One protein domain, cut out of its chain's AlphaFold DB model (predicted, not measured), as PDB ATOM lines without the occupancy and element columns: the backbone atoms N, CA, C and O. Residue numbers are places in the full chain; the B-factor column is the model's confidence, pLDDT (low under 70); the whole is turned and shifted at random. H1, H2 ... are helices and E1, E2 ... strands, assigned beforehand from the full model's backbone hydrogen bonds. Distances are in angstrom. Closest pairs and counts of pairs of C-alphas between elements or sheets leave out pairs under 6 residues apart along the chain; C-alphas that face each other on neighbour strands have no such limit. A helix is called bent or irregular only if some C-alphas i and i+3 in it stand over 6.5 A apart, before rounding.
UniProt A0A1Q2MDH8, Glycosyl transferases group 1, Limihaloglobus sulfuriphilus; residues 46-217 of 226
ATOM      1  N   ILE A  46     -31.172  22.957  37.253       98.62
ATOM      2  CA  ILE A  46     -30.815  21.953  36.241       98.62
ATOM      3  C   ILE A  46     -29.334  21.605  36.368       98.62
ATOM      4  O   ILE A  46     -28.473  22.477  36.259       98.62
ATOM      5  N   LEU A  47     -29.036  20.321  36.539       98.69
ATOM      6  CA  LEU A  47     -27.684  19.785  36.612       98.69
ATOM      7  C   LEU A  47     -27.334  18.995  35.354       98.69
ATOM      8  O   LEU A  47     -28.019  18.040  34.991       98.69
ATOM      9  N   TRP A  48     -26.204  19.344  34.752       98.62
ATOM     10  CA  TRP A  48     -25.485  18.531  33.781       98.62
ATOM     11  C   TRP A  48     -24.112  18.204  34.381       98.62
ATOM     12  O   TRP A  48     -23.297  19.102  34.597       98.62
ATOM     13  N   SER A  49     -23.883  16.931  34.719       97.56
ATOM     14  CA  SER A  49     -22.633  16.459  35.334       97.56
ATOM     15  C   SER A  49     -21.993  15.390  34.460       97.56
ATOM     16  O   SER A  49     -22.406  14.227  34.466       97.56
ATOM     17  N   ALA A  50     -21.006  15.801  33.671       96.50
ATOM     18  CA  ALA A  50     -20.220  14.927  32.813       96.50
ATOM     19  C   ALA A  50     -18.900  15.610  32.446       96.50
ATOM     20  O   ALA A  50     -18.754  16.823  32.576       96.50
ATOM     21  N   ARG A  51     -17.923  14.837  31.964       95.25
ATOM     22  CA  ARG A  51     -16.692  15.414  31.407       95.25
ATOM     23  C   ARG A  51     -17.020  16.368  30.265       95.25
ATOM     24  O   ARG A  51     -17.966  16.146  29.512       95.25
ATOM     25  N   TRP A  52     -16.231  17.426  30.142       96.69
ATOM     26  CA  TRP A  52     -16.419  18.425  29.093       96.69
ATOM     27  C   TRP A  52     -15.796  17.951  27.785       96.69
ATOM     28  O   TRP A  52     -14.760  18.448  27.357       96.69
ATOM     29  N   GLU A  53     -16.437  16.951  27.191       96.25
ATOM     30  CA  GLU A  53     -15.994  16.220  26.006       96.25
ATOM     31  C   GLU A  53     -17.160  16.118  25.002       96.25
ATOM     32  O   GLU A  53     -18.335  16.115  25.386       96.25
ATOM     33  N   HIS A  54     -16.853  16.036  23.703       96.00
ATOM     34  CA  HIS A  54     -17.873  16.007  22.641       96.00
ATOM     35  C   HIS A  54     -18.797  14.782  22.709       96.00
ATOM     36  O   HIS A  54     -19.970  14.865  22.355       96.00
ATOM     37  N   ASP A  55     -18.314  13.637  23.193       95.69
ATOM     38  CA  ASP A  55     -19.119  12.418  23.319       95.69
ATOM     39  C   ASP A  55     -20.234  12.553  24.370       95.69
ATOM     40  O   ASP A  55     -21.215  11.801  24.340       95.69
ATOM     41  N   LYS A  56     -20.128  13.537  25.272       96.44
ATOM     42  CA  LYS A  56     -21.185  13.913  26.219       96.44
ATOM     43  C   LYS A  56     -22.238  14.824  25.599       96.44
ATOM     44  O   LYS A  56     -23.295  15.005  26.202       96.44
ATOM     45  N   ASN A  57     -21.999  15.289  24.372       97.50
ATOM     46  CA  ASN A  57     -22.919  16.063  23.547       97.50
ATOM     47  C   ASN A  57     -23.499  17.287  24.287       97.50
ATOM     48  O   ASN A  57     -24.719  17.381  24.492       97.50
ATOM     49  N   PRO A  58     -22.634  18.199  24.772       98.12
ATOM     50  CA  PRO A  58     -23.066  19.462  25.369       98.12
ATOM     51  C   PRO A  58     -23.831  20.358  24.382       98.12
ATOM     52  O   PRO A  58     -24.634  21.184  24.806       98.12
ATOM     53  N   GLU A  59     -23.636  20.186  23.074       98.50
ATOM     54  CA  GLU A  59     -24.294  20.952  22.017       98.50
ATOM     55  C   GLU A  59     -25.820  20.804  22.088       98.50
ATOM     56  O   GLU A  59     -26.536  21.805  22.155       98.50
ATOM     57  N   ASP A  60     -26.329  19.572  22.175       98.56
ATOM     58  CA  ASP A  60     -27.770  19.336  22.322       98.56
ATOM     59  C   ASP A  60     -28.311  19.799  23.677       98.56
ATOM     60  O   ASP A  60     -29.468  20.224  23.771       98.56
ATOM     61  N   PHE A  61     -27.492  19.729  24.733       98.75
ATOM     62  CA  PHE A  61     -27.871  20.241  26.048       98.75
ATOM     63  C   PHE A  61     -28.111  21.748  25.971       98.75
ATOM     64  O   PHE A  61     -29.214  22.210  26.266       98.75
ATOM     65  N   PHE A  62     -27.127  22.515  25.498       98.75
ATOM     66  CA  PHE A  62     -27.255  23.966  25.393       98.75
ATOM     67  C   PHE A  62     -28.283  24.395  24.342       98.75
ATOM     68  O   PHE A  62     -28.978  25.383  24.562       98.75
ATOM     69  N   ALA A  63     -28.493  23.625  23.268       98.75
ATOM     70  CA  ALA A  63     -29.602  23.857  22.340       98.75
ATOM     71  C   ALA A  63     -30.979  23.710  23.020       98.75
ATOM     72  O   ALA A  63     -31.907  24.460  22.709       98.75
ATOM     73  N   ALA A  64     -31.131  22.779  23.965       98.75
ATOM     74  CA  ALA A  64     -32.355  22.651  24.750       98.75
ATOM     75  C   ALA A  64     -32.514  23.794  25.764       98.75
ATOM     76  O   ALA A  64     -33.618  24.320  25.913       98.75
ATOM     77  N   ILE A  65     -31.424  24.216  26.418       98.69
ATOM     78  CA  ILE A  65     -31.428  25.384  27.316       98.69
ATOM     79  C   ILE A  65     -31.798  26.659  26.549       98.69
ATOM     80  O   ILE A  65     -32.630  27.431  27.015       98.69
ATOM     81  N   ASP A  66     -31.287  26.837  25.332       98.44
ATOM     82  CA  ASP A  66     -31.659  27.924  24.422       98.44
ATOM     83  C   ASP A  66     -33.168  27.958  24.141       98.44
ATOM     84  O   ASP A  66     -33.780  29.028  24.120       98.44
ATOM     85  N   MET A  67     -33.778  26.795  23.900       98.62
ATOM     86  CA  MET A  67     -35.222  26.684  23.672       98.62
ATOM     87  C   MET A  67     -36.022  26.987  24.941       98.62
ATOM     88  O   MET A  67     -37.022  27.691  24.854       98.62
ATOM     89  N   LEU A  68     -35.569  26.505  26.103       98.12
ATOM     90  CA  LEU A  68     -36.189  26.785  27.402       98.12
ATOM     91  C   LEU A  68     -36.091  28.272  27.781       98.12
ATOM     92  O   LEU A  68     -37.031  28.852  28.314       98.12
ATOM     93  N   ASN A  69     -34.967  28.919  27.476       96.69
ATOM     94  CA  ASN A  69     -34.775  30.342  27.745       96.69
ATOM     95  C   ASN A  69     -35.726  31.217  26.914       96.69
ATOM     96  O   ASN A  69     -36.186  32.247  27.389       96.69
ATOM     97  N   LYS A  70     -36.083  30.782  25.697       97.12
ATOM     98  CA  LYS A  70     -37.062  31.468  24.831       97.12
ATOM     99  C   LYS A  70     -38.510  31.359  25.322       97.12
ATOM    100  O   LYS A  70     -39.366  32.045  24.774       97.12
ATOM    101  N   THR A  71     -38.802  30.497  26.299       95.00
ATOM    102  CA  THR A  71     -40.143  30.353  26.893       95.00
ATOM    103  C   THR A  71     -40.283  31.099  28.222       95.00
ATOM    104  O   THR A  71     -41.196  30.788  28.987       95.00
ATOM    105  N   ASP A  72     -39.363  32.021  28.539       91.31
ATOM    106  CA  ASP A  72     -39.317  32.801  29.788       91.31
ATOM    107  C   ASP A  72     -39.430  31.941  31.058       91.31
ATOM    108  O   ASP A  72     -39.936  32.361  32.100       91.31
ATOM    109  N   THR A  73     -38.973  30.690  30.980       94.75
ATOM    110  CA  THR A  73     -39.023  29.766  32.109       94.75
ATOM    111  C   THR A  73     -37.869  30.075  33.067       94.75
ATOM    112  O   THR A  73     -36.716  30.087  32.636       94.75
ATOM    113  N   PRO A  74     -38.123  30.332  34.365       95.44
ATOM    114  CA  PRO A  74     -37.048  30.547  35.329       95.44
ATOM    115  C   PRO A  74     -36.261  29.253  35.566       95.44
ATOM    116  O   PRO A  74     -36.840  28.227  35.929       95.44
ATOM    117  N   PHE A  75     -34.942  29.306  35.388       97.44
ATOM    118  CA  PHE A  75     -34.037  28.198  35.690       97.44
ATOM    119  C   PHE A  75     -32.657  28.705  36.114       97.44
ATOM    120  O   PHE A  75     -32.247  29.799  35.719       97.44
ATOM    121  N   GLU A  76     -31.948  27.858  36.855       98.12
ATOM    122  CA  GLU A  76     -30.528  27.976  37.179       98.12
ATOM    123  C   GLU A  76     -29.775  26.735  36.673       98.12
ATOM    124  O   GLU A  76     -30.344  25.644  36.567       98.12
ATOM    125  N   LEU A  77     -28.486  26.891  36.368       98.56
ATOM    126  CA  LEU A  77     -27.629  25.847  35.809       98.56
ATOM    127  C   LEU A  77     -26.489  25.467  36.753       98.56
ATOM    128  O   LEU A  77     -25.734  26.318  37.223       98.56
ATOM    129  N   ALA A  78     -26.293  24.166  36.922       98.56
ATOM    130  CA  ALA A  78     -25.023  23.575  37.309       98.56
ATOM    131  C   ALA A  78     -24.480  22.779  36.122       98.56
ATOM    132  O   ALA A  78     -25.076  21.785  35.712       98.56
ATOM    133  N   VAL A  79     -23.349  23.209  35.570       98.56
ATOM    134  CA  VAL A  79     -22.639  22.476  34.514       98.56
ATOM    135  C   VAL A  79     -21.269  22.122  35.058       98.56
ATOM    136  O   VAL A  79     -20.336  22.926  35.028       98.56
ATOM    137  N   ILE A  80     -21.171  20.922  35.618       98.25
ATOM    138  CA  ILE A  80     -19.984  20.479  36.343       98.25
ATOM    139  C   ILE A  80     -19.325  19.308  35.634       98.25
ATOM    140  O   ILE A  80     -19.977  18.510  34.960       98.25
ATOM    141  N   GLY A  81     -18.010  19.222  35.759       95.81
ATOM    142  CA  GLY A  81     -17.245  18.227  35.033       95.81
ATOM    143  C   GLY A  81     -15.776  18.564  34.954       95.81
ATOM    144  O   GLY A  81     -15.393  19.729  34.876       95.81
ATOM    145  N   GLN A  82     -14.941  17.531  34.962       93.88
ATOM    146  CA  GLN A  82     -13.543  17.707  34.606       93.88
ATOM    147  C   GLN A  82     -13.436  18.049  33.115       93.88
ATOM    148  O   GLN A  82     -14.109  17.439  32.280       93.88
ATOM    149  N   SER A  83     -12.578  19.008  32.797       90.81
ATOM    150  CA  SER A  83     -12.155  19.324  31.440       90.81
ATOM    151  C   SER A  83     -10.704  18.891  31.231       90.81
ATOM    152  O   SER A  83      -9.906  18.861  32.172       90.81
ATOM    153  N   PHE A  84     -10.368  18.541  29.993       88.88
ATOM    154  CA  PHE A  84      -9.006  18.192  29.586       88.88
ATOM    155  C   PHE A  84      -8.537  19.148  28.482       88.88
ATOM    156  O   PHE A  84      -8.904  20.320  28.494       88.88
ATOM    157  N   ARG A  85      -7.687  18.684  27.557       85.38
ATOM    158  CA  ARG A  85      -7.138  19.528  26.485       85.38
ATOM    159  C   ARG A  85      -8.195  19.955  25.466       85.38
ATOM    160  O   ARG A  85      -8.245  21.132  25.131       85.38
ATOM    161  N   ASP A  86      -9.039  19.024  25.029       87.69
ATOM    162  CA  ASP A  86     -10.038  19.272  23.990       87.69
ATOM    163  C   ASP A  86     -11.401  19.538  24.633       87.69
ATOM    164  O   ASP A  86     -12.141  18.615  24.970       87.69
ATOM    165  N   VAL A  87     -11.706  20.820  24.852       92.88
ATOM    166  CA  VAL A  87     -12.986  21.271  25.412       92.88
ATOM    167  C   VAL A  87     -13.860  21.829  24.289       92.88
ATOM    168  O   VAL A  87     -13.423  22.755  23.604       92.88
ATOM    169  N   PRO A  88     -15.100  21.338  24.117       95.38
ATOM    170  CA  PRO A  88     -16.036  21.885  23.141       95.38
ATOM    171  C   PRO A  88     -16.256  23.399  23.313       95.38
ATOM    172  O   PRO A  88     -16.565  23.871  24.409       95.38
ATOM    173  N   GLU A  89     -16.170  24.165  22.220       96.56
ATOM    174  CA  GLU A  89     -16.301  25.638  22.231       96.56
ATOM    175  C   GLU A  89     -17.636  26.124  22.821       96.56
ATOM    176  O   GLU A  89     -17.716  27.214  23.397       96.56
ATOM    177  N   ILE A  90     -18.679  25.287  22.742       97.81
ATOM    178  CA  ILE A  90     -20.007  25.584  23.281       97.81
ATOM    179  C   ILE A  90     -19.977  25.910  24.778       97.81
ATOM    180  O   ILE A  90     -20.781  26.722  25.225       97.81
ATOM    181  N   PHE A  91     -19.035  25.357  25.554       98.06
ATOM    182  CA  PHE A  91     -18.909  25.688  26.975       98.06
ATOM    183  C   PHE A  91     -18.519  27.154  27.185       98.06
ATOM    184  O   PHE A  91     -19.106  27.820  28.033       98.06
ATOM    185  N   ALA A  92     -17.567  27.683  26.409       96.75
ATOM    186  CA  ALA A  92     -17.160  29.083  26.527       96.75
ATOM    187  C   ALA A  92     -18.312  30.024  26.144       96.75
ATOM    188  O   ALA A  92     -18.657  30.918  26.919       96.75
ATOM    189  N   ALA A  93     -18.970  29.752  25.012       97.69
ATOM    190  CA  ALA A  93     -20.123  30.523  24.550       97.69
ATOM    191  C   ALA A  93     -21.298  30.468  25.543       97.69
ATOM    192  O   ALA A  93     -21.928  31.484  25.832       97.69
ATOM    193  N   ALA A  94     -21.586  29.291  26.105       97.88
ATOM    194  CA  ALA A  94     -22.645  29.122  27.093       97.88
ATOM    195  C   ALA A  94     -22.324  29.824  28.417       97.88
ATOM    196  O   ALA A  94     -23.227  30.399  29.023       97.88
ATOM    197  N   LYS A  95     -21.059  29.816  28.857       97.81
ATOM    198  CA  LYS A  95     -20.639  30.505  30.083       97.81
ATOM    199  C   LYS A  95     -20.894  32.009  30.008       97.81
ATOM    200  O   LYS A  95     -21.345  32.592  30.986       97.81
ATOM    201  N   GLU A  96     -20.609  32.616  28.857       97.81
ATOM    202  CA  GLU A  96     -20.893  34.031  28.604       97.81
ATOM    203  C   GLU A  96     -22.401  34.282  28.517       97.81
ATOM    204  O   GLU A  96     -22.932  35.142  29.213       97.81
ATOM    205  N   LYS A  97     -23.111  33.484  27.714       97.94
ATOM    206  CA  LYS A  97     -24.545  33.663  27.457       97.94
ATOM    207  C   LYS A  97     -25.427  33.487  28.696       97.94
ATOM    208  O   LYS A  97     -26.462  34.137  28.790       97.94
ATOM    209  N   TYR A  98     -25.050  32.583  29.598       97.69
ATOM    210  CA  TYR A  98     -25.849  32.182  30.761       97.69
ATOM    211  C   TYR A  98     -25.223  32.601  32.092       97.69
ATOM    212  O   TYR A  98     -25.532  32.012  33.128       97.69
ATOM    213  N   SER A  99     -24.333  33.597  32.092       97.19
ATOM    214  CA  SER A  99     -23.575  34.003  33.282       97.19
ATOM    215  C   SER A  99     -24.451  34.376  34.484       97.19
ATOM    216  O   SER A  99     -24.047  34.166  35.622       97.19
ATOM    217  N   ASP A 100     -25.648  34.911  34.240       96.81
ATOM    218  CA  ASP A 100     -26.648  35.296  35.246       96.81
ATOM    219  C   ASP A 100     -27.461  34.110  35.795       96.81
ATOM    220  O   ASP A 100     -28.137  34.240  36.813       96.81
ATOM    221  N   ARG A 101     -27.393  32.951  35.133       97.38
ATOM    222  CA  ARG A 101     -28.147  31.731  35.473       97.38
ATOM    223  C   ARG A 101     -27.261  30.589  35.942       97.38
ATOM    224  O   ARG A 101     -27.768  29.577  36.417       97.38
ATOM    225  N   ILE A 102     -25.948  30.704  35.788       98.06
ATOM    226  CA  ILE A 102     -24.995  29.679  36.202       98.06
ATOM    227  C   ILE A 102     -24.736  29.793  37.703       98.06
ATOM    228  O   ILE A 102     -24.207  30.792  38.187       98.06
ATOM    229  N   LYS A 103     -25.053  28.724  38.434       97.75
ATOM    230  CA  LYS A 103     -24.756  28.585  39.860       97.75
ATOM    231  C   LYS A 103     -23.442  27.852  40.113       97.75
ATOM    232  O   LYS A 103     -22.674  28.258  40.980       97.75
ATOM    233  N   PHE A 104     -23.179  26.795  39.344       98.06
ATOM    234  CA  PHE A 104     -21.970  25.978  39.451       98.06
ATOM    235  C   PHE A 104     -21.399  25.699  38.060       98.06
ATOM    236  O   PHE A 104     -22.141  25.358  37.137       98.06
ATOM    237  N   TRP A 105     -20.083  25.846  37.904       98.12
ATOM    238  CA  TRP A 105     -19.422  25.728  36.605       98.12
ATOM    239  C   TRP A 105     -18.016  25.150  36.726       98.12
ATOM    240  O   TRP A 105     -17.163  25.729  37.396       98.12
ATOM    241  N   GLY A 106     -17.752  24.066  36.002       97.38
ATOM    242  CA  GLY A 106     -16.422  23.468  35.900       97.38
ATOM    243  C   GLY A 106     -16.197  22.287  36.833       97.38
ATOM    244  O   GLY A 106     -17.129  21.621  37.284       97.38
ATOM    245  N   HIS A 107     -14.924  21.983  37.066       97.19
ATOM    246  CA  HIS A 107     -14.530  20.839  37.872       97.19
ATOM    247  C   HIS A 107     -14.705  21.126  39.366       97.19
ATOM    248  O   HIS A 107     -14.269  22.168  39.849       97.19
ATOM    249  N   ILE A 108     -15.291  20.170  40.089       96.00
ATOM    250  CA  ILE A 108     -15.386  20.179  41.549       96.00
ATOM    251  C   ILE A 108     -14.544  19.015  42.064       96.00
ATOM    252  O   ILE A 108     -14.859  17.858  41.789       96.00
ATOM    253  N   SER A 109     -13.457  19.329  42.768       94.06
ATOM    254  CA  SER A 109     -12.537  18.329  43.320       94.06
ATOM    255  C   SER A 109     -12.893  17.911  44.744       94.06
ATOM    256  O   SER A 109     -12.504  16.824  45.164       94.06
ATOM    257  N   ASP A 110     -13.596  18.765  45.495       93.75
ATOM    258  CA  ASP A 110     -14.017  18.458  46.860       93.75
ATOM    259  C   ASP A 110     -15.290  17.588  46.855       93.75
ATOM    260  O   ASP A 110     -16.324  18.010  46.325       93.75
ATOM    261  N   PRO A 111     -15.262  16.383  47.454       90.50
ATOM    262  CA  PRO A 111     -16.424  15.497  47.465       90.50
ATOM    263  C   PRO A 111     -17.645  16.081  48.187       90.50
ATOM    264  O   PRO A 111     -18.779  15.792  47.806       90.50
ATOM    265  N   SER A 112     -17.439  16.911  49.216       89.94
ATOM    266  CA  SER A 112     -18.538  17.516  49.974       89.94
ATOM    267  C   SER A 112     -19.208  18.640  49.182       89.94
ATOM    268  O   SER A 112     -20.430  18.777  49.223       89.94
ATOM    269  N   GLU A 113     -18.447  19.435  48.435       92.62
ATOM    270  CA  GLU A 113     -18.988  20.408  47.482       92.62
ATOM    271  C   GLU A 113     -19.721  19.723  46.336       92.62
ATOM    272  O   GLU A 113     -20.832  20.133  45.999       92.62
ATOM    273  N   TYR A 114     -19.159  18.646  45.783       94.31
ATOM    274  CA  TYR A 114     -19.819  17.867  44.737       94.31
ATOM    275  C   TYR A 114     -21.181  17.359  45.218       94.31
ATOM    276  O   TYR A 114     -22.196  17.602  44.565       94.31
ATOM    277  N   ALA A 115     -21.230  16.763  46.411       91.56
ATOM    278  CA  ALA A 115     -22.474  16.332  47.037       91.56
ATOM    279  C   ALA A 115     -23.488  17.472  47.226       91.56
ATOM    280  O   ALA A 115     -24.668  17.297  46.924       91.56
ATOM    281  N   LYS A 116     -23.046  18.663  47.656       91.25
ATOM    282  CA  LYS A 116     -23.925  19.843  47.762       91.25
ATOM    283  C   LYS A 116     -24.538  20.222  46.416       91.25
ATOM    284  O   LYS A 116     -25.716  20.561  46.375       91.25
ATOM    285  N   VAL A 117     -23.775  20.152  45.323       94.88
ATOM    286  CA  VAL A 117     -24.309  20.427  43.978       94.88
ATOM    287  C   VAL A 117     -25.336  19.376  43.566       94.88
ATOM    288  O   VAL A 117     -26.381  19.732  43.021       94.88
ATOM    289  N   LEU A 118     -25.091  18.098  43.870       94.12
ATOM    290  CA  LEU A 118     -26.067  17.036  43.613       94.12
ATOM    291  C   LEU A 118     -27.380  17.264  44.379       94.12
ATOM    292  O   LEU A 118     -28.449  17.126  43.789       94.12
ATOM    293  N   SER A 119     -27.311  17.657  45.655       91.38
ATOM    294  CA  SER A 119     -28.484  17.954  46.499       91.38
ATOM    295  C   SER A 119     -29.176  19.279  46.190       91.38
ATOM    296  O   SER A 119     -30.324  19.487  46.591       91.38
ATOM    297  N   TRP A 120     -28.478  20.196  45.522       93.50
ATOM    298  CA  TRP A 120     -29.048  21.435  45.000       93.50
ATOM    299  C   TRP A 120     -29.866  21.186  43.729       93.50
ATOM    300  O   TRP A 120     -30.795  21.927  43.444       93.50
ATOM    301  N   ALA A 121     -29.552  20.158  42.943       94.69
ATOM    302  CA  ALA A 121     -30.218  19.934  41.669       94.69
ATOM    303  C   ALA A 121     -31.655  19.412  41.835       94.69
ATOM    304  O   ALA A 121     -31.909  18.442  42.550       94.69
ATOM    305  N   ASP A 122     -32.593  19.996  41.089       95.06
ATOM    306  CA  ASP A 122     -33.950  19.460  40.938       95.06
ATOM    307  C   ASP A 122     -34.011  18.395  39.855       95.06
ATOM    308  O   ASP A 122     -34.765  17.429  39.956       95.06
ATOM    309  N   VAL A 123     -33.240  18.603  38.788       96.88
ATOM    310  CA  VAL A 123     -33.253  17.778  37.586       96.88
ATOM    311  C   VAL A 123     -31.822  17.474  37.181       96.88
ATOM    312  O   VAL A 123     -31.023  18.388  37.001       96.88
ATOM    313  N   PHE A 124     -31.524  16.197  36.976       97.81
ATOM    314  CA  PHE A 124     -30.303  15.746  36.323       97.81
ATOM    315  C   PHE A 124     -30.574  15.514  34.842       97.81
ATOM    316  O   PHE A 124     -31.505  14.792  34.483       97.81
ATOM    317  N   VAL A 125     -29.740  16.072  33.975       98.69
ATOM    318  CA  VAL A 125     -29.832  15.896  32.529       98.69
ATOM    319  C   VAL A 125     -28.586  15.195  32.020       98.69
ATOM    320  O   VAL A 125     -27.463  15.619  32.284       98.69
ATOM    321  N   SER A 126     -28.797  14.163  31.210       98.31
ATOM    322  CA  SER A 126     -27.753  13.616  30.353       98.31
ATOM    323  C   SER A 126     -28.138  13.774  28.892       98.31
ATOM    324  O   SER A 126     -29.263  13.470  28.499       98.31
ATOM    325  N   THR A 127     -27.182  14.211  28.081       98.31
ATOM    326  CA  THR A 127     -27.288  14.269  26.618       98.31
ATOM    327  C   THR A 127     -26.307  13.328  25.924       98.31
ATOM    328  O   THR A 127     -26.276  13.269  24.693       98.31
ATOM    329  N   ALA A 128     -25.568  12.529  26.701       97.31
ATOM    330  CA  ALA A 128     -24.415  11.766  26.244       97.31
ATOM    331  C   ALA A 128     -24.715  10.837  25.059       97.31
ATOM    332  O   ALA A 128     -25.753  10.163  25.004       97.31
ATOM    333  N   MET A 129     -23.777  10.786  24.118       96.44
ATOM    334  CA  MET A 129     -23.709   9.803  23.034       96.44
ATOM    335  C   MET A 129     -22.881   8.586  23.428       96.44
ATOM    336  O   MET A 129     -23.150   7.498  22.930       96.44
ATOM    337  N   HIS A 130     -21.960   8.747  24.380       94.06
ATOM    338  CA  HIS A 130     -21.249   7.649  25.021       94.06
ATOM    339  C   HIS A 130     -21.346   7.750  26.544       94.06
ATOM    340  O   HIS A 130     -21.037   8.770  27.156       94.06
ATOM    341  N   GLU A 131     -21.778   6.664  27.175       92.81
ATOM    342  CA  GLU A 131     -21.772   6.488  28.623       92.81
ATOM    343  C   GLU A 131     -21.611   5.007  28.938       92.81
ATOM    344  O   GLU A 131     -22.235   4.170  28.280       92.81
ATOM    345  N   PHE A 132     -20.790   4.704  29.942       91.19
ATOM    346  CA  PHE A 132     -20.619   3.345  30.433       91.19
ATOM    347  C   PHE A 132     -21.640   3.085  31.524       91.19
ATOM    348  O   PHE A 132     -22.688   2.533  31.239       91.19
ATOM    349  N   PHE A 133     -21.371   3.515  32.755       91.75
ATOM    350  CA  PHE A 133     -22.232   3.202  33.890       91.75
ATOM    351  C   PHE A 133     -23.248   4.300  34.207       91.75
ATOM    352  O   PHE A 133     -24.308   3.992  34.732       91.75
ATOM    353  N   GLY A 134     -22.966   5.569  33.901       93.25
ATOM    354  CA  GLY A 134     -23.851   6.673  34.284       93.25
ATOM    355  C   GLY A 134     -23.800   6.999  35.779       93.25
ATOM    356  O   GLY A 134     -24.824   7.350  36.360       93.25
ATOM    357  N   LEU A 135     -22.617   6.903  36.401       93.50
ATOM    358  CA  LEU A 135     -22.423   7.114  37.842       93.50
ATOM    359  C   LEU A 135     -23.008   8.450  38.333       93.50
ATOM    360  O   LEU A 135     -23.796   8.451  39.269       93.50
ATOM    361  N   GLY A 136     -22.725   9.561  37.643       94.31
ATOM    362  CA  GLY A 136     -23.259  10.877  38.019       94.31
ATOM    363  C   GLY A 136     -24.793  10.953  37.993       94.31
ATOM    364  O   GLY A 136     -25.393  11.654  38.803       94.31
ATOM    365  N   CYS A 137     -25.447  10.176  37.121       95.31
ATOM    366  CA  CYS A 137     -26.904  10.045  37.125       95.31
ATOM    367  C   CYS A 137     -27.392   9.291  38.363       95.31
ATOM    368  O   CYS A 137     -28.375   9.702  38.976       95.31
ATOM    369  N   VAL A 138     -26.739   8.175  38.704       94.56
ATOM    370  CA  VAL A 138     -27.089   7.367  39.881       94.56
ATOM    371  C   VAL A 138     -26.953   8.210  41.145       94.56
ATOM    372  O   VAL A 138     -27.877   8.270  41.949       94.56
ATOM    373  N   GLU A 139     -25.835   8.915  41.276       94.94
ATOM    374  CA  GLU A 139     -25.535   9.787  42.408       94.94
ATOM    375  C   GLU A 139     -26.526  10.945  42.534       94.94
ATOM    376  O   GLU A 139     -27.072  11.175  43.611       94.94
ATOM    377  N   SER A 140     -26.824  11.643  41.435       94.44
ATOM    378  CA  SER A 140     -27.794  12.740  41.463       94.44
ATOM    379  C   SER A 140     -29.208  12.257  41.796       94.44
ATOM    380  O   SER A 140     -29.915  12.896  42.573       94.44
ATOM    381  N   ALA A 141     -29.618  11.101  41.272       92.81
ATOM    382  CA  ALA A 141     -30.922  10.521  41.573       92.81
ATOM    383  C   ALA A 141     -31.036  10.059  43.036       92.81
ATOM    384  O   ALA A 141     -32.068  10.285  43.669       92.81
ATOM    385  N   LEU A 142     -29.970   9.479  43.605       92.25
ATOM    386  CA  LEU A 142     -29.879   9.171  45.039       92.25
ATOM    387  C   LEU A 142     -29.946  10.442  45.899       92.25
ATOM    388  O   LEU A 142     -30.628  10.454  46.928       92.25
ATOM    389  N   ALA A 143     -29.329  11.536  45.447       91.31
ATOM    390  CA  ALA A 143     -29.455  12.839  46.096       91.31
ATOM    391  C   ALA A 143     -30.888  13.399  46.008       91.31
ATOM    392  O   ALA A 143     -31.318  14.098  46.916       91.31
ATOM    393  N   GLY A 144     -31.687  13.011  45.009       89.94
ATOM    394  CA  GLY A 144     -33.094  13.411  44.844       89.94
ATOM    395  C   GLY A 144     -33.396  14.174  43.552       89.94
ATOM    396  O   GLY A 144     -34.542  14.571  43.337       89.94
ATOM    397  N   GLY A 145     -32.401  14.343  42.680       92.50
ATOM    398  CA  GLY A 145     -32.565  14.947  41.363       92.50
ATOM    399  C   GLY A 145     -33.399  14.069  40.427       92.50
ATOM    400  O   GLY A 145     -33.183  12.862  40.309       92.50
ATOM    401  N   TYR A 146     -34.359  14.678  39.735       94.31
ATOM    402  CA  TYR A 146     -35.203  14.017  38.745       94.31
ATOM    403  C   TYR A 146     -34.407  13.722  37.463       94.31
ATOM    404  O   TYR A 146     -33.940  14.662  36.817       94.31
ATOM    405  N   PRO A 147     -34.267  12.460  37.023       95.38
ATOM    406  CA  PRO A 147     -33.487  12.156  35.827       95.38
ATOM    407  C   PRO A 147     -34.225  12.490  34.520       95.38
ATOM    408  O   PRO A 147     -35.382  12.112  34.317       95.38
ATOM    409  N   ILE A 148     -33.530  13.128  33.578       96.88
ATOM    410  CA  ILE A 148     -33.889  13.188  32.157       96.88
ATOM    411  C   ILE A 148     -32.744  12.587  31.344       96.88
ATOM    412  O   ILE A 148     -31.667  13.170  31.226       96.88
ATOM    413  N   LEU A 149     -32.987  11.406  30.782       96.38
ATOM    414  CA  LEU A 149     -31.959  10.536  30.220       96.38
ATOM    415  C   LEU A 149     -32.304  10.135  28.786       96.38
ATOM    416  O   LEU A 149     -33.478   9.910  28.471       96.38
ATOM    417  N   PRO A 150     -31.318   9.991  27.892       94.81
ATOM    418  CA  PRO A 150     -31.596   9.525  26.550       94.81
ATOM    419  C   PRO A 150     -31.933   8.027  26.602       94.81
ATOM    420  O   PRO A 150     -31.367   7.276  27.399       94.81
ATOM    421  N   GLN A 151     -32.849   7.561  25.747       91.56
ATOM    422  CA  GLN A 151     -33.246   6.146  25.689       91.56
ATOM    423  C   GLN A 151     -32.190   5.263  24.981       91.56
ATOM    424  O   GLN A 151     -32.465   4.609  23.977       91.56
ATOM    425  N   ARG A 152     -30.951   5.272  25.478       91.81
ATOM    426  CA  ARG A 152     -29.774   4.553  24.952       91.81
ATOM    427  C   ARG A 152     -28.737   4.351  26.064       91.81
ATOM    428  O   ARG A 152     -28.927   4.851  27.168       91.81
ATOM    429  N   LEU A 153     -27.617   3.695  25.748       92.44
ATOM    430  CA  LEU A 153     -26.493   3.481  26.677       92.44
ATOM    431  C   LEU A 153     -26.924   2.620  27.879       92.44
ATOM    432  O   LEU A 153     -27.832   1.800  27.733       92.44
ATOM    433  N   ALA A 154     -26.296   2.772  29.047       91.50
ATOM    434  CA  ALA A 154     -26.693   2.024  30.242       91.50
ATOM    435  C   ALA A 154     -27.969   2.543  30.917       91.50
ATOM    436  O   ALA A 154     -28.546   1.831  31.736       91.50
ATOM    437  N   TYR A 155     -28.465   3.741  30.582       92.69
ATOM    438  CA  TYR A 155     -29.599   4.337  31.299       92.69
ATOM    439  C   TYR A 155     -30.868   3.468  31.293       92.69
ATOM    440  O   TYR A 155     -31.448   3.289  32.365       92.69
ATOM    441  N   PRO A 156     -31.296   2.864  30.160       90.06
ATOM    442  CA  PRO A 156     -32.403   1.920  30.168       90.06
ATOM    443  C   PRO A 156     -32.201   0.798  31.176       90.06
ATOM    444  O   PRO A 156     -33.154   0.491  31.876       90.06
ATOM    445  N   GLU A 157     -30.990   0.232  31.270       88.50
ATOM    446  CA  GLU A 157     -30.623  -0.833  32.211       88.50
ATOM    447  C   GLU A 157     -30.688  -0.376  33.673       88.50
ATOM    448  O   GLU A 157     -31.303  -1.052  34.499       88.50
ATOM    449  N   LEU A 158     -30.119   0.789  33.989       88.62
ATOM    450  CA  LEU A 158     -30.105   1.343  35.348       88.62
ATOM    451  C   LEU A 158     -31.516   1.567  35.896       88.62
ATOM    452  O   LEU A 158     -31.772   1.284  37.064       88.62
ATOM    453  N   PHE A 159     -32.443   2.013  35.050       85.19
ATOM    454  CA  PHE A 159     -33.820   2.319  35.441       85.19
ATOM    455  C   PHE A 159     -34.807   1.193  35.061       85.19
ATOM    456  O   PHE A 159     -36.022   1.402  35.066       85.19
ATOM    457  N   ARG A 160     -34.312  -0.034  34.787       73.00
ATOM    458  CA  ARG A 160     -35.137  -1.217  34.436       73.00
ATOM    459  C   ARG A 160     -36.134  -1.658  35.507       73.00
ATOM    460  O   ARG A 160     -37.095  -2.338  35.178       73.00
ATOM    461  N   ALA A 161     -35.932  -1.343  36.779       58.44
ATOM    462  CA  ALA A 161     -36.914  -1.715  37.803       58.44
ATOM    463  C   ALA A 161     -38.136  -0.768  37.819       58.44
ATOM    464  O   ALA A 161     -39.165  -1.115  38.385       58.44
ATOM    465  N   ASP A 162     -38.056   0.373  37.122       58.44
ATOM    466  CA  ASP A 162     -39.116   1.386  37.037       58.44
ATOM    467  C   ASP A 162     -39.937   1.337  35.731       58.44
ATOM    468  O   ASP A 162     -40.882   2.107  35.553       58.44
ATOM    469  N   ILE A 163     -39.649   0.386  34.833       50.53
ATOM    470  CA  ILE A 163     -40.402   0.131  33.580       50.53
ATOM    471  C   ILE A 163     -41.702  -0.672  33.801       50.53
ATOM    472  O   ILE A 163     -42.141  -1.412  32.916       50.53
ATOM    473  N   GLY A 164     -42.364  -0.473  34.944       57.06
ATOM    474  CA  GLY A 164     -43.809  -0.715  35.078       57.06
ATOM    475  C   GLY A 164     -44.625   0.215  34.161       57.06
ATOM    476  O   GLY A 164     -44.122   0.689  33.146       57.06
ATOM    477  N   GLU A 165     -45.884   0.524  34.489       51.53
ATOM    478  CA  GLU A 165     -46.772   1.334  33.620       51.53
ATOM    479  C   GLU A 165     -46.190   2.711  33.208       51.53
ATOM    480  O   GLU A 165     -46.494   3.212  32.126       51.53
ATOM    481  N   ASN A 166     -45.241   3.263  33.976       57.69
ATOM    482  CA  ASN A 166     -44.597   4.561  33.731       57.69
ATOM    483  C   ASN A 166     -43.233   4.473  33.006       57.69
ATOM    484  O   ASN A 166     -42.297   5.205  33.328       57.69
ATOM    485  N   LYS A 167     -43.108   3.608  31.983       56.97
ATOM    486  CA  LYS A 167     -41.857   3.338  31.218       56.97
ATOM    487  C   LYS A 167     -41.109   4.557  30.650       56.97
ATOM    488  O   LYS A 167     -40.025   4.395  30.094       56.97
ATOM    489  N   ARG A 168     -41.696   5.753  30.682       64.25
ATOM    490  CA  ARG A 168     -41.233   6.939  29.946       64.25
ATOM    491  C   ARG A 168     -40.955   8.145  30.831       64.25
ATOM    492  O   ARG A 168     -40.578   9.188  30.298       64.25
ATOM    493  N   ASP A 169     -41.105   8.012  32.146       79.50
ATOM    494  CA  ASP A 169     -41.015   9.171  33.030       79.50
ATOM    495  C   ASP A 169     -39.650   9.833  32.929       79.50
ATOM    496  O   ASP A 169     -39.620  11.037  32.756       79.50
ATOM    497  N   PHE A 170     -38.548   9.086  32.844       90.94
ATOM    498  CA  PHE A 170     -37.195   9.663  32.793       90.94
ATOM    499  C   PHE A 170     -36.593   9.773  31.389       90.94
ATOM    500  O   PHE A 170     -35.623  10.496  31.196       90.94
ATOM    501  N   PHE A 171     -37.158   9.091  30.391       93.12
ATOM    502  CA  PHE A 171     -36.518   8.973  29.080       93.12
ATOM    503  C   PHE A 171     -37.011   9.991  28.051       93.12
ATOM    504  O   PHE A 171     -38.205  10.291  27.962       93.12
ATOM    505  N   TYR A 172     -36.098  10.493  27.224       94.19
ATOM    506  CA  TYR A 172     -36.418  11.304  26.047       94.19
ATOM    507  C   TYR A 172     -35.778  10.724  24.777       94.19
ATOM    508  O   TYR A 172     -34.941   9.821  24.834       94.19
ATOM    509  N   ASP A 173     -36.199  11.235  23.622       93.06
ATOM    510  CA  ASP A 173     -35.828  10.724  22.294       93.06
ATOM    511  C   ASP A 173     -34.410  11.109  21.835       93.06
ATOM    512  O   ASP A 173     -33.995  10.755  20.736       93.06
ATOM    513  N   GLY A 174     -33.653  11.820  22.672       93.81
ATOM    514  CA  GLY A 174     -32.333  12.336  22.330       93.81
ATOM    515  C   GLY A 174     -32.350  13.722  21.685       93.81
ATOM    516  O   GLY A 174     -31.281  14.307  21.575       93.81
ATOM    517  N   SER A 175     -33.511  14.284  21.329       97.31
ATOM    518  CA  SER A 175     -33.597  15.599  20.684       97.31
ATOM    519  C   SER A 175     -33.585  16.771  21.684       97.31
ATOM    520  O   SER A 175     -34.246  16.699  22.730       97.31
ATOM    521  N   PRO A 176     -32.949  17.909  21.338       98.50
ATOM    522  CA  PRO A 176     -33.019  19.135  22.138       98.50
ATOM    523  C   PRO A 176     -34.453  19.628  22.367       98.50
ATOM    524  O   PRO A 176     -34.800  20.092  23.451       98.50
ATOM    525  N   LYS A 177     -35.322  19.473  21.360       98.44
ATOM    526  CA  LYS A 177     -36.725  19.908  21.415       98.44
ATOM    527  C   LYS A 177     -37.520  19.162  22.485       98.44
ATOM    528  O   LYS A 177     -38.274  19.784  23.236       98.44
ATOM    529  N   MET A 178     -37.382  17.837  22.555       97.31
ATOM    530  CA  MET A 178     -38.061  17.052  23.587       97.31
ATOM    531  C   MET A 178     -37.462  17.331  24.967       97.31
ATOM    532  O   MET A 178     -38.217  17.448  25.933       97.31
ATOM    533  N   LEU A 179     -36.135  17.476  25.064       98.31
ATOM    534  CA  LEU A 179     -35.465  17.834  26.316       98.31
ATOM    535  C   LEU A 179     -35.986  19.172  26.862       98.31
ATOM    536  O   LEU A 179     -36.440  19.219  28.005       98.31
ATOM    537  N   ALA A 180     -36.034  20.219  26.035       98.62
ATOM    538  CA  ALA A 180     -36.561  21.530  26.415       98.62
ATOM    539  C   ALA A 180     -38.022  21.454  26.887       98.62
ATOM    540  O   ALA A 180     -38.356  21.947  27.962       98.62
ATOM    541  N   LYS A 181     -38.886  20.752  26.139       97.69
ATOM    542  CA  LYS A 181     -40.297  20.555  26.513       97.69
ATOM    543  C   LYS A 181     -40.447  19.822  27.849       97.69
ATOM    544  O   LYS A 181     -41.359  20.113  28.625       97.69
ATOM    545  N   ARG A 182     -39.583  18.842  28.119       96.75
ATOM    546  CA  ARG A 182     -39.582  18.115  29.393       96.75
ATOM    547  C   ARG A 182     -39.132  19.017  30.539       96.75
ATOM    548  O   ARG A 182     -39.822  19.040  31.551       96.75
ATOM    549  N   LEU A 183     -38.063  19.791  30.366       97.88
ATOM    550  CA  LEU A 183     -37.614  20.773  31.359       97.88
ATOM    551  C   LEU A 183     -38.708  21.802  31.667       97.88
ATOM    552  O   LEU A 183     -39.021  22.026  32.832       97.88
ATOM    553  N   GLU A 184     -39.372  22.342  30.645       97.44
ATOM    554  CA  GLU A 184     -40.496  23.271  30.814       97.44
ATOM    555  C   GLU A 184     -41.650  22.632  31.610       97.44
ATOM    556  O   GLU A 184     -42.220  23.249  32.515       97.44
ATOM    557  N   LYS A 185     -41.986  21.367  31.319       95.56
ATOM    558  CA  LYS A 185     -43.002  20.617  32.073       95.56
ATOM    559  C   LYS A 185     -42.605  20.460  33.545       95.56
ATOM    560  O   LYS A 185     -43.460  20.648  34.408       95.56
ATOM    561  N   LEU A 186     -41.347  20.127  33.835       95.06
ATOM    562  CA  LEU A 186     -40.868  19.970  35.213       95.06
ATOM    563  C   LEU A 186     -40.796  21.309  35.954       95.06
ATOM    564  O   LEU A 186     -41.158  21.356  37.122       95.06
ATOM    565  N   ALA A 187     -40.442  22.408  35.281       95.12
ATOM    566  CA  ALA A 187     -40.503  23.748  35.867       95.12
ATOM    567  C   ALA A 187     -41.936  24.114  36.293       95.12
ATOM    568  O   ALA A 187     -42.161  24.599  37.402       95.12
ATOM    569  N   LYS A 188     -42.935  23.810  35.451       93.56
ATOM    570  CA  LYS A 188     -44.358  23.987  35.797       93.56
ATOM    571  C   LYS A 188     -44.785  23.080  36.955       93.56
ATOM    572  O   LYS A 188     -45.517  23.523  37.832       93.56
ATOM    573  N   ALA A 189     -44.320  21.832  36.972       92.19
ATOM    574  CA  ALA A 189     -44.610  20.887  38.050       92.19
ATOM    575  C   ALA A 189     -44.009  21.346  39.394       92.19
ATOM    576  O   ALA A 189     -44.715  21.359  40.400       92.19
ATOM    577  N   LYS A 190     -42.760  21.838  39.392       91.06
ATOM    578  CA  LYS A 190     -42.106  22.459  40.558       91.06
ATOM    579  C   LYS A 190     -42.936  23.612  41.116       91.06
ATOM    580  O   LYS A 190     -43.222  23.633  42.309       91.06
ATOM    581  N   LYS A 191     -43.396  24.513  40.242       89.19
ATOM    582  CA  LYS A 191     -44.260  25.639  40.627       89.19
ATOM    583  C   LYS A 191     -45.567  25.190  41.287       89.19
ATOM    584  O   LYS A 191     -46.085  25.875  42.163       89.19
ATOM    585  N   ASN A 192     -46.076  24.023  40.898       86.69
ATOM    586  CA  ASN A 192     -47.266  23.406  41.482       86.69
ATOM    587  C   ASN A 192     -46.966  22.558  42.735       86.69
ATOM    588  O   ASN A 192     -47.866  21.899  43.251       86.69
ATOM    589  N   GLY A 193     -45.725  22.574  43.230       84.62
ATOM    590  CA  GLY A 193     -45.315  21.981  44.503       84.62
ATOM    591  C   GLY A 193     -44.610  20.629  44.408       84.62
ATOM    592  O   GLY A 193     -44.050  20.194  45.407       84.62
ATOM    593  N   CYS A 194     -44.591  19.955  43.251       84.94
ATOM    594  CA  CYS A 194     -43.851  18.697  43.117       84.94
ATOM    595  C   CYS A 194     -43.473  18.376  41.664       84.94
ATOM    596  O   CYS A 194     -44.320  18.350  40.774       84.94
ATOM    597  N   ILE A 195     -42.192  18.077  41.434       89.00
ATOM    598  CA  ILE A 195     -41.661  17.592  40.145       89.00
ATOM    599  C   ILE A 195     -41.957  16.099  39.952       89.00
ATOM    600  O   ILE A 195     -42.123  15.619  38.828       89.00
ATOM    601  N   TRP A 196     -42.023  15.361  41.055       87.00
ATOM    602  CA  TRP A 196     -42.228  13.925  41.063       87.00
ATOM    603  C   TRP A 196     -43.716  13.588  40.962       87.00
ATOM    604  O   TRP A 196     -44.564  14.202  41.605       87.00
ATOM    605  N   ASN A 197     -44.044  12.552  40.192       78.75
ATOM    606  CA  ASN A 197     -45.364  11.930  40.251       78.75
ATOM    607  C   ASN A 197     -45.441  11.043  41.509       78.75
ATOM    608  O   ASN A 197     -45.328   9.821  41.424       78.75
ATOM    609  N   GLY A 198     -45.504  11.677  42.684       77.81
ATOM    610  CA  GLY A 198     -45.340  11.038  43.991       77.81
ATOM    611  C   GLY A 198     -44.061  11.501  44.688       77.81
ATOM    612  O   GLY A 198     -43.889  12.692  44.929       77.81
ATOM    613  N   SER A 199     -43.172  10.563  45.023       81.50
ATOM    614  CA  SER A 199     -41.942  10.820  45.785       81.50
ATOM    615  C   SER A 199     -40.693  10.337  45.034       81.50
ATOM    616  O   SER A 199     -40.764   9.297  44.367       81.50
ATOM    617  N   PRO A 200     -39.529  11.010  45.183       86.12
ATOM    618  CA  PRO A 200     -38.242  10.489  44.711       86.12
ATOM    619  C   PRO A 200     -37.872   9.135  45.335       86.12
ATOM    620  O   PRO A 200     -37.026   8.427  44.787       86.12
ATOM    621  N   GLN A 201     -38.498   8.751  46.457       86.56
ATOM    622  CA  GLN A 201     -38.122   7.574  47.245       86.56
ATOM    623  C   GLN A 201     -38.101   6.283  46.426       86.56
ATOM    624  O   GLN A 201     -37.178   5.492  46.571       86.56
ATOM    625  N   ARG A 202     -39.049   6.106  45.493       85.62
ATOM    626  CA  ARG A 202     -39.079   4.929  44.611       85.62
ATOM    627  C   ARG A 202     -37.781   4.787  43.812       85.62
ATOM    628  O   ARG A 202     -37.224   3.697  43.722       85.62
ATOM    629  N   VAL A 203     -37.292   5.892  43.246       87.88
ATOM    630  CA  VAL A 203     -36.041   5.908  42.477       87.88
ATOM    631  C   VAL A 203     -34.844   5.724  43.400       87.88
ATOM    632  O   VAL A 203     -33.945   4.952  43.068       87.88
ATOM    633  N   LYS A 204     -34.841   6.374  44.570       89.44
ATOM    634  CA  LYS A 204     -33.770   6.209  45.561       89.44
ATOM    635  C   LYS A 204     -33.637   4.750  45.995       89.44
ATOM    636  O   LYS A 204     -32.562   4.178  45.851       89.44
ATOM    637  N   ASP A 205     -34.729   4.115  46.417       88.94
ATOM    638  CA  ASP A 205     -34.744   2.718  46.870       88.94
ATOM    639  C   ASP A 205     -34.277   1.753  45.783       88.94
ATOM    640  O   ASP A 205     -33.504   0.830  46.036       88.94
ATOM    641  N   MET A 206     -34.688   2.011  44.544       88.69
ATOM    642  CA  MET A 206     -34.234   1.260  43.383       88.69
ATOM    643  C   MET A 206     -32.710   1.366  43.221       88.69
ATOM    644  O   MET A 206     -32.037   0.347  43.039       88.69
ATOM    645  N   LEU A 207     -32.145   2.570  43.313       91.50
ATOM    646  CA  LEU A 207     -30.719   2.829  43.099       91.50
ATOM    647  C   LEU A 207     -29.825   2.496  44.304       91.50
ATOM    648  O   LEU A 207     -28.627   2.305  44.100       91.50
ATOM    649  N   LYS A 208     -30.374   2.311  45.517       91.50
ATOM    650  CA  LYS A 208     -29.618   1.878  46.716       91.50
ATOM    651  C   LYS A 208     -28.793   0.615  46.497       91.50
ATOM    652  O   LYS A 208     -27.753   0.443  47.125       91.50
ATOM    653  N   ARG A 209     -29.199  -0.250  45.562       91.69
ATOM    654  CA  ARG A 209     -28.434  -1.447  45.163       91.69
ATOM    655  C   ARG A 209     -27.019  -1.149  44.643       91.69
ATOM    656  O   ARG A 209     -26.217  -2.076  44.563       91.69
ATOM    657  N   PHE A 210     -26.745   0.097  44.253       92.75
ATOM    658  CA  PHE A 210     -25.440   0.576  43.798       92.75
ATOM    659  C   PHE A 210     -24.635   1.278  44.900       92.75
ATOM    660  O   PHE A 210     -23.502   1.672  44.649       92.75
ATOM    661  N   LEU A 211     -25.166   1.429  46.117       92.69
ATOM    662  CA  LEU A 211     -24.362   1.881  47.254       92.69
ATOM    663  C   LEU A 211     -23.329   0.811  47.610       92.69
ATOM    664  O   LEU A 211     -23.647  -0.381  47.582       92.69
ATOM    665  N   TRP A 212     -22.109   1.220  47.964       93.00
ATOM    666  CA  TRP A 212     -21.034   0.279  48.302       93.00
ATOM    667  C   TRP A 212     -21.421  -0.714  49.399       93.00
ATOM    668  O   TRP A 212     -21.121  -1.893  49.258       93.00
ATOM    669  N   GLU A 213     -22.171  -0.286  50.415       91.94
ATOM    670  CA  GLU A 213     -22.705  -1.154  51.479       91.94
ATOM    671  C   GLU A 213     -23.555  -2.328  50.957       91.94
ATOM    672  O   GLU A 213     -23.520  -3.420  51.514       91.94
ATOM    673  N   ASN A 214     -24.273  -2.133  49.846       91.56
ATOM    674  CA  ASN A 214     -25.120  -3.150  49.218       91.56
ATOM    675  C   ASN A 214     -24.409  -3.880  48.074       91.56
ATOM    676  O   ASN A 214     -24.848  -4.952  47.638       91.56
ATOM    677  N   ARG A 215     -23.359  -3.261  47.526       92.06
ATOM    678  CA  ARG A 215     -22.668  -3.728  46.328       92.06
ATOM    679  C   ARG A 215     -21.432  -4.555  46.642       92.06
ATOM    680  O   ARG A 215     -21.257  -5.574  45.980       92.06
ATOM    681  N   ALA A 216     -20.627  -4.144  47.620       92.50
ATOM    682  CA  ALA A 216     -19.391  -4.823  47.999       92.50
ATOM    683  C   ALA A 216     -19.625  -6.292  48.392       92.50
ATOM    684  O   ALA A 216     -19.016  -7.136  47.741       92.50
ATOM    685  N   PRO A 217     -20.600  -6.645  49.263       92.94
ATOM    686  CA  PRO A 217     -20.822  -8.050  49.625       92.94
ATOM    687  C   PRO A 217     -21.124  -8.941  48.413       92.94
ATOM    688  O   PRO A 217     -20.613 -10.043  48.293       92.94
TER     689      PRO A 217
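What this domain is: This is residues 46 to 217 of the 226 residues of the protein "Glycosyl transferases group 1" of Limihaloglobus sulfuriphilus (UniProt A0A1Q2MDH8). A twisted sheet of five parallel strands is the middle of three layers, with H1, H2 and H6 covering one face and H3 and H4 the other. H7 packs on H4, and H8 sticks out free at the end of the printed part. The printed part has 172 residues, with eight named helices and five named strands in the order E1 H1 E2 H2 E3 H3 E4 H4 E5 H5 H6 H7 H8; the class is mixed, helices and strands, and the sheet's order is E3 E2 E1 E4 E5. The whole is compact, with a radius of gyration of the C-alphas of 15.4 A and spans of 45 by 37 by 28 A.

How they stand to each other: E1, residues 46 to 49, has E2, residues 75 to 80, on one side, with N 48 and O 78 2.9 A apart, and E4, residues 123 to 125, on the other side, with N 125 and O 47 2.8 A apart. The edge strands are E3, residues 102 to 106, with N 103 and O 77 of E2 2.8 A apart, and E5, residues 146 to 150, with N 148 and O 124 of E4 2.8 A apart. H1, residues 58 to 69, runs along E1 at a height over the sheet of 10.0 A, on a local plane fitted to just 6 C-alphas. H2, residues 90 to 97, touches residues 58 to 62 of H1 alone, at a shallow tilt of 25 degrees; Glu 59 and Ile 90 have the closest C-alphas, 6.4 A. H6, residues 176 to 191, touches H1 at a steep tilt of 49 degrees, the closest C-alphas, of Ala 64 and Pro 176, being 4.4 A apart. On the face opposite H1, H3, residues 111 to 120, touches H4, residues 135 to 143, at a steep tilt of 62 degrees, the C-alphas of Leu 118 and Ser 140 being closest at 5.1 A. H4 touches H7, residues 201 to 210, at a steep tilt of 43 degrees, opposite ways, closest at the C-alphas of Leu 142 and Lys 204, 4.9 A. H5, residues 155 to 158, only grazes the sheet with residues 155 to 156; H8, residues 212 to 217, is close to H7 but not clearly touching, with the C-alphas of Arg 209 and Arg 215 closest at 6.3 A. Strand-helix-strand units, parallel neighbour strands with a helix between, are E1 H1 E2, E2 H2 E3 and E4 H4 E5; E3 H3 E4 is a split one, with E2 and E1 between its strands; each crossover is right-handed. Every O i to N i+4 pair is within hydrogen-bond range in H1, H2, H3, H4 and H6, against 4 of 6 in H7 and 1 of 2 in H8; H5 is too short for one.

Where its parts are: E1 begins at C-alpha 46, (-30.815, 21.953, 36.241), and H8 ends at C-alpha 217, (-20.822, -8.050, 49.625). From first to last C-alpha H6 measures 22.6 A, H1 16.2 A, E2 16.0 A, H7 14.9 A and H3 14.2 A. H7 and H8 are only just irregular: C-alphas 206 and 209 are 6.6 A apart, and 214 and 217 6.53 A.

The domain as a whole: The C-alphas of Lys 70 and Pro 217, the two farthest apart, are 49.4 A apart. The printed part has no cut. The link from H5 to H6 is long, 17 residues, and holds residues 161 to 168, which have pLDDT under 70; the mean of the printed part is 92.2.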